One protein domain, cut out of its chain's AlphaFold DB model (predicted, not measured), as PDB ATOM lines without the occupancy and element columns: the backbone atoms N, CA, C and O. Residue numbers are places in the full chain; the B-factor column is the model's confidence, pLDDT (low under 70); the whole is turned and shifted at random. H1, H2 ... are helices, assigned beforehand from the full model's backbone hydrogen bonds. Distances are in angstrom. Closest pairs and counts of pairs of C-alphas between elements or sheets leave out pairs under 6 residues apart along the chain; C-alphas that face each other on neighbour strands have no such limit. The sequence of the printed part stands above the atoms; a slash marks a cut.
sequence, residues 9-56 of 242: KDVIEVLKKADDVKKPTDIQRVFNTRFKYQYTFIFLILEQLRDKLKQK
ATOM      1  N   LYS A   9      40.454   8.846  20.630       64.25
ATOM      2  CA  LYS A   9      39.767  10.023  20.072       64.25
ATOM      3  C   LYS A   9      38.248   9.835  20.027       64.25
ATOM      4  O   LYS A   9      37.523  10.746  20.411       64.25
ATOM      5  N   ASP A  10      37.807   8.637  19.664       64.50
ATOM      6  CA  ASP A  10      36.399   8.271  19.523       64.50
ATOM      7  C   ASP A  10      35.679   8.373  20.876       64.50
ATOM      8  O   ASP A  10      34.632   9.002  21.004       64.50
ATOM      9  N   VAL A  11      36.295   7.841  21.934       64.19
ATOM     10  CA  VAL A  11      35.738   7.899  23.298       64.19
ATOM     11  C   VAL A  11      35.595   9.343  23.793       64.19
ATOM     12  O   VAL A  11      34.590   9.687  24.413       64.19
ATOM     13  N   ILE A  12      36.572  10.207  23.501       65.50
ATOM     14  CA  ILE A  12      36.538  11.623  23.902       65.50
ATOM     15  C   ILE A  12      35.389  12.364  23.208       65.50
ATOM     16  O   ILE A  12      34.742  13.208  23.828       65.50
ATOM     17  N   GLU A  13      35.117  12.067  21.940       68.06
ATOM     18  CA  GLU A  13      34.042  12.721  21.191       68.06
ATOM     19  C   GLU A  13      32.652  12.330  21.706       68.06
ATOM     20  O   GLU A  13      31.782  13.188  21.853       68.06
ATOM     21  N   VAL A  14      32.470  11.063  22.089       68.56
ATOM     22  CA  VAL A  14      31.231  10.596  22.726       68.56
ATOM     23  C   VAL A  14      31.027  11.246  24.087       68.56
ATOM     24  O   VAL A  14      29.916  11.657  24.403       68.56
ATOM     25  N   LEU A  15      32.093  11.398  24.874       66.94
ATOM     26  CA  LEU A  15      32.018  12.082  26.166       66.94
ATOM     27  C   LEU A  15      31.603  13.552  26.027       66.94
ATOM     28  O   LEU A  15      30.881  14.058  26.880       66.94
ATOM     29  N   LYS A  16      31.991  14.230  24.938       72.88
ATOM     30  CA  LYS A  16      31.559  15.614  24.663       72.88
ATOM     31  C   LYS A  16      30.066  15.740  24.349       72.88
ATOM     32  O   LYS A  16      29.516  16.818  24.526       72.88
ATOM     33  N   LYS A  17      29.430  14.668  23.870       72.19
ATOM     34  CA  LYS A  17      27.992  14.603  23.551       72.19
ATOM     35  C   LYS A  17      27.276  13.569  24.419       72.19
ATOM     36  O   LYS A  17      26.301  12.956  23.990       72.19
ATOM     37  N   ALA A  18      27.793  13.332  25.627       69.19
ATOM     38  CA  ALA A  18      27.324  12.247  26.478       69.19
ATOM     39  C   ALA A  18      25.832  12.384  26.805       69.19
ATOM     40  O   ALA A  18      25.151  11.369  26.889       69.19
ATOM     41  N   ASP A  19      25.308  13.602  26.937       73.50
ATOM     42  CA  ASP A  19      23.904  13.858  27.287       73.50
ATOM     43  C   ASP A  19      22.909  13.393  26.206       73.50
ATOM     44  O   ASP A  19      21.779  13.005  26.518       73.50
ATOM     45  N   ASP A  20      23.353  13.327  24.947       75.50
ATOM     46  CA  ASP A  20      22.540  12.901  23.803       75.50
ATOM     47  C   ASP A  20      22.484  11.370  23.641       75.50
ATOM     48  O   ASP A  20      21.673  10.846  22.871       75.50
ATOM     49  N   VAL A  21      23.332  10.628  24.363       78.19
ATOM     50  CA  VAL A  21      23.445   9.166  24.269       78.19
ATOM     51  C   VAL A  21      22.637   8.506  25.390       78.19
ATOM     52  O   VAL A  21      23.070   8.455  26.544       78.19
ATOM     53  N   LYS A  22      21.455   7.965  25.068       79.25
ATOM     54  CA  LYS A  22      20.567   7.292  26.040       79.25
ATOM     55  C   LYS A  22      20.526   5.778  25.869       79.25
ATOM     56  O   LYS A  22      20.217   5.060  26.813       79.25
ATOM     57  N   LYS A  23      20.851   5.286  24.677       80.31
ATOM     58  CA  LYS A  23      20.946   3.859  24.353       80.31
ATOM     59  C   LYS A  23      22.123   3.602  23.408       80.31
ATOM     60  O   LYS A  23      22.527   4.513  22.683       80.31
ATOM     61  N   PRO A  24      22.632   2.357  23.320       75.25
ATOM     62  CA  PRO A  24      23.774   2.032  22.463       75.25
ATOM     63  C   PRO A  24      23.602   2.469  21.001       75.25
ATOM     64  O   PRO A  24      24.556   2.893  20.361       75.25
ATOM     65  N   THR A  25      22.382   2.432  20.459       72.88
ATOM     66  CA  THR A  25      22.115   2.838  19.069       72.88
ATOM     67  C   THR A  25      22.303   4.333  18.813       72.88
ATOM     68  O   THR A  25      22.485   4.722  17.664       72.88
ATOM     69  N   ASP A  26      22.266   5.178  19.844       76.44
ATOM     70  CA  ASP A  26      22.444   6.627  19.684       76.44
ATOM     71  C   ASP A  26      23.899   6.973  19.339       76.44
ATOM     72  O   ASP A  26      24.164   7.959  18.655       76.44
ATOM     73  N   ILE A  27      24.838   6.092  19.697       72.62
ATOM     74  CA  ILE A  27      26.258   6.196  19.342       72.62
ATOM     75  C   ILE A  27      26.445   6.127  17.815       72.62
ATOM     76  O   ILE A  27      27.345   6.768  17.280       72.62
ATOM     77  N   GLN A  28      25.538   5.463  17.085       70.00
ATOM     78  CA  GLN A  28      25.523   5.456  15.616       70.00
ATOM     79  C   GLN A  28      25.249   6.844  15.013       70.00
ATOM     80  O   GLN A  28      25.613   7.110  13.875       70.00
ATOM     81  N   ARG A  29      24.582   7.748  15.739       67.75
ATOM     82  CA  ARG A  29      24.369   9.129  15.269       67.75
ATOM     83  C   ARG A  29      25.599  10.002  15.502       67.75
ATOM     84  O   ARG A  29      25.776  11.000  14.813       67.75
ATOM     85  N   VAL A  30      26.429   9.617  16.467       64.88
ATOM     86  CA  VAL A  30      27.683  10.295  16.809       64.88
ATOM     87  C   VAL A  30      28.828   9.800  15.917       64.88
ATOM     88  O   VAL A  30      29.683  10.595  15.542       64.88
ATOM     89  N   PHE A  31      28.801   8.532  15.490       65.38
ATOM     90  CA  PHE A  31      29.775   7.958  14.560       65.38
ATOM     91  C   PHE A  31      29.162   7.483  13.248       65.38
ATOM     92  O   PHE A  31      28.259   6.657  13.240       65.38
ATOM     93  N   ASN A  32      29.805   7.804  12.127       56.88
ATOM     94  CA  ASN A  32      29.537   7.153  10.839       56.88
ATOM     95  C   ASN A  32      30.300   5.810  10.686       56.88
ATOM     96  O   ASN A  32      30.782   5.474   9.604       56.88
ATOM     97  N   THR A  33      30.508   5.063  11.780       55.53
ATOM     98  CA  THR A  33      31.328   3.835  11.789       55.53
ATOM     99  C   THR A  33      30.481   2.583  11.548       55.53
ATOM    100  O   THR A  33      29.403   2.414  12.104       55.53
ATOM    101  N   ARG A  34      30.973   1.658  10.710       53.66
ATOM    102  CA  ARG A  34      30.245   0.449  10.260       53.66
ATOM    103  C   ARG A  34      30.110  -0.673  11.311       53.66
ATOM    104  O   ARG A  34      29.536  -1.716  11.004       53.66
ATOM    105  N   PHE A  35      30.614  -0.502  12.537       59.53
ATOM    106  CA  PHE A  35      30.797  -1.604  13.494       59.53
ATOM    107  C   PHE A  35      29.874  -1.509  14.718       59.53
ATOM    108  O   PHE A  35      30.274  -1.075  15.797       59.53
ATOM    109  N   LYS A  36      28.640  -2.009  14.567       60.91
ATOM    110  CA  LYS A  36      27.595  -2.014  15.615       60.91
ATOM    111  C   LYS A  36      28.014  -2.648  16.951       60.91
ATOM    112  O   LYS A  36      27.502  -2.251  17.993       60.91
ATOM    113  N   TYR A  37      28.940  -3.609  16.943       60.84
ATOM    114  CA  TYR A  37      29.364  -4.338  18.147       60.84
ATOM    115  C   TYR A  37      30.122  -3.474  19.169       60.84
ATOM    116  O   TYR A  37      30.164  -3.820  20.346       60.84
ATOM    117  N   GLN A  38      30.707  -2.348  18.750       65.88
ATOM    118  CA  GLN A  38      31.496  -1.485  19.638       65.88
ATOM    119  C   GLN A  38      30.632  -0.503  20.443       65.88
ATOM    120  O   GLN A  38      31.060  -0.022  21.491       65.88
ATOM    121  N   TYR A  39      29.399  -0.242  20.002       72.50
ATOM    122  CA  TYR A  39      28.508   0.715  20.658       72.50
ATOM    123  C   TYR A  39      28.118   0.276  22.063       72.50
ATOM    124  O   TYR A  39      28.125   1.085  22.983       72.50
ATOM    125  N   THR A  40      27.843  -1.014  22.252       72.44
ATOM    126  CA  THR A  40      27.494  -1.560  23.568       72.44
ATOM    127  C   THR A  40      28.630  -1.367  24.568       72.44
ATOM    128  O   THR A  40      28.380  -0.994  25.707       72.44
ATOM    129  N   PHE A  41      29.880  -1.559  24.137       72.62
ATOM    130  CA  PHE A  41      31.054  -1.405  24.996       72.62
ATOM    131  C   PHE A  41      31.301   0.060  25.380       72.62
ATOM    132  O   PHE A  41      31.507   0.365  26.552       72.62
ATOM    133  N   ILE A  42      31.212   0.980  24.412       73.25
ATOM    134  CA  ILE A  42      31.339   2.425  24.661       73.25
ATOM    135  C   ILE A  42      30.213   2.912  25.582       73.25
ATOM    136  O   ILE A  42      30.475   3.651  26.527       73.25
ATOM    137  N   PHE A  43      28.978   2.460  25.352       78.50
ATOM    138  CA  PHE A  43      27.839   2.788  26.207       78.50
ATOM    139  C   PHE A  43      28.051   2.310  27.649       78.50
ATOM    140  O   PHE A  43      27.797   3.062  28.582       78.50
ATOM    141  N   LEU A  44      28.592   1.102  27.840       77.75
ATOM    142  CA  LEU A  44      28.889   0.565  29.172       77.75
ATOM    143  C   LEU A  44      29.912   1.423  29.931       77.75
ATOM    144  O   LEU A  44      29.748   1.674  31.122       77.75
ATOM    145  N   ILE A  45      30.946   1.906  29.235       76.69
ATOM    146  CA  ILE A  45      31.945   2.816  29.813       76.69
ATOM    147  C   ILE A  45      31.297   4.151  30.206       76.69
ATOM    148  O   ILE A  45      31.585   4.671  31.283       76.69
ATOM    149  N   LEU A  46      30.416   4.704  29.364       78.19
ATOM    150  CA  LEU A  46      29.686   5.936  29.685       78.19
ATOM    151  C   LEU A  46      28.788   5.771  30.908       78.19
ATOM    152  O   LEU A  46      28.781   6.654  31.758       78.19
ATOM    153  N   GLU A  47      28.060   4.660  31.018       81.31
ATOM    154  CA  GLU A  47      27.201   4.387  32.174       81.31
ATOM    155  C   GLU A  47      28.029   4.262  33.458       81.31
ATOM    156  O   GLU A  47      27.723   4.921  34.448       81.31
ATOM    157  N   GLN A  48      29.160   3.549  33.424       79.81
ATOM    158  CA  GLN A  48      30.073   3.483  34.572       79.81
ATOM    159  C   GLN A  48      30.639   4.855  34.966       79.81
ATOM    160  O   GLN A  48      30.819   5.141  36.152       79.81
ATOM    161  N   LEU A  49      30.938   5.718  33.990       76.00
ATOM    162  CA  LEU A  49      31.383   7.087  34.254       76.00
ATOM    163  C   LEU A  49      30.251   7.955  34.809       76.00
ATOM    164  O   LEU A  49      30.491   8.717  35.742       76.00
ATOM    165  N   ARG A  50      29.024   7.817  34.294       79.88
ATOM    166  CA  ARG A  50      27.830   8.487  34.826       79.88
ATOM    167  C   ARG A  50      27.574   8.082  36.266       79.88
ATOM    168  O   ARG A  50      27.330   8.958  37.084       79.88
ATOM    169  N   ASP A  51      27.686   6.802  36.596       76.50
ATOM    170  CA  ASP A  51      27.501   6.322  37.966       76.50
ATOM    171  C   ASP A  51      28.586   6.858  38.905       76.50
ATOM    172  O   ASP A  51      28.271   7.346  39.991       76.50
ATOM    173  N   LYS A  52      29.851   6.893  38.461       73.44
ATOM    174  CA  LYS A  52      30.938   7.536  39.220       73.44
ATOM    175  C   LYS A  52      30.748   9.046  39.385       73.44
ATOM    176  O   LYS A  52      31.131   9.587  40.416       73.44
ATOM    177  N   LEU A  53      30.182   9.733  38.393       68.88
ATOM    178  CA  LEU A  53      29.885  11.166  38.471       68.88
ATOM    179  C   LEU A  53      28.669  11.450  39.362       68.88
ATOM    180  O   LEU A  53      28.712  12.404  40.129       68.88
ATOM    181  N   LYS A  54      27.633  10.603  39.326       67.19
ATOM    182  CA  LYS A  54      26.465  10.674  40.219       67.19
ATOM    183  C   LYS A  54      26.848  10.426  41.677       67.19
ATOM    184  O   LYS A  54      26.361  11.131  42.548       67.19
ATOM    185  N   GLN A  55      27.763   9.489  41.941       61.06
ATOM    186  CA  GLN A  55      28.330   9.278  43.281       61.06
ATOM    187  C   GLN A  55      29.185  10.458  43.771       61.06
ATOM    188  O   GLN A  55      29.467  10.550  44.960       61.06
ATOM    189  N   LYS A  56      29.592  11.366  42.876       55.31
ATOM    190  CA  LYS A  56      30.369  12.567  43.202       55.31
ATOM    191  C   LYS A  56      29.498  13.809  43.449       55.31
ATOM    192  O   LYS A  56      30.036  14.910  43.557       55.31
TER     193      LYS A  56
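This is residues 9 to 56 of the 242 residues of the protein "Endonuclease" of Chryseobacterium sp. HMWF035 (UniProt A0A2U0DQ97). One long helix, H3, makes the length of this small domain, and two short helices, H1 and H2, sit near its first half, about perpendicular to each other. H2 meets H3 near the beginning of both, its Pro 24 close to Tyr 39, and makes a corner with it, and at the other end of H3 residues 51 to 56 stick out. The printed part has 48 residues with three named helices, in the order H1, H2, H3, and no named strand; the class is all helix. It is compact, with a radius of gyration of the C-alphas of 10.5 A, and only just elongated, with spans of 35 by 18 by 18 A.

H1, residues 9 to 16, and H2, residues 24 to 30, are close but not clearly touching; their closest C-alphas, of Val 14 and Val 30, are 6.9 A apart, and their lines are about perpendicular at 81 degrees. H3, residues 37 to 54, touches H2 with residues 39 to 43 alone. The closest C-alphas of H2 and H3, of Pro 24 and Tyr 39, are 5.2 A apart, and their lines are about perpendicular at 83 degrees. H1 and H3 are close but not clearly touching, with the C-alphas of Val 11 and Ile 42 closest at 7.2 A. They run the same way at a steep tilt of 45 degrees. In H1 every O i to N i+4 pair is within hydrogen-bond range; in H3 13 of 14 are, and in H2 0 of 3, beside 4 of 4 O i to N i+3 pairs.

H1 begins at C-alpha 9 at (39.767, 10.023, 20.072). H2 begins at C-alpha 24 at (23.774, 2.032, 22.463). H3 measures 26.9 A from first to last C-alpha and ends at C-alpha 54 at (26.465, 10.674, 40.219).

The two C-alphas farthest apart, of Arg 34 and Lys 56, are 35.1 A apart. The printed part has no cut, and both links are short. The mean pLDDT of the printed part is 70.1; residues 9 to 15, 18, 29 to 38 and 53 to 56 are under 70.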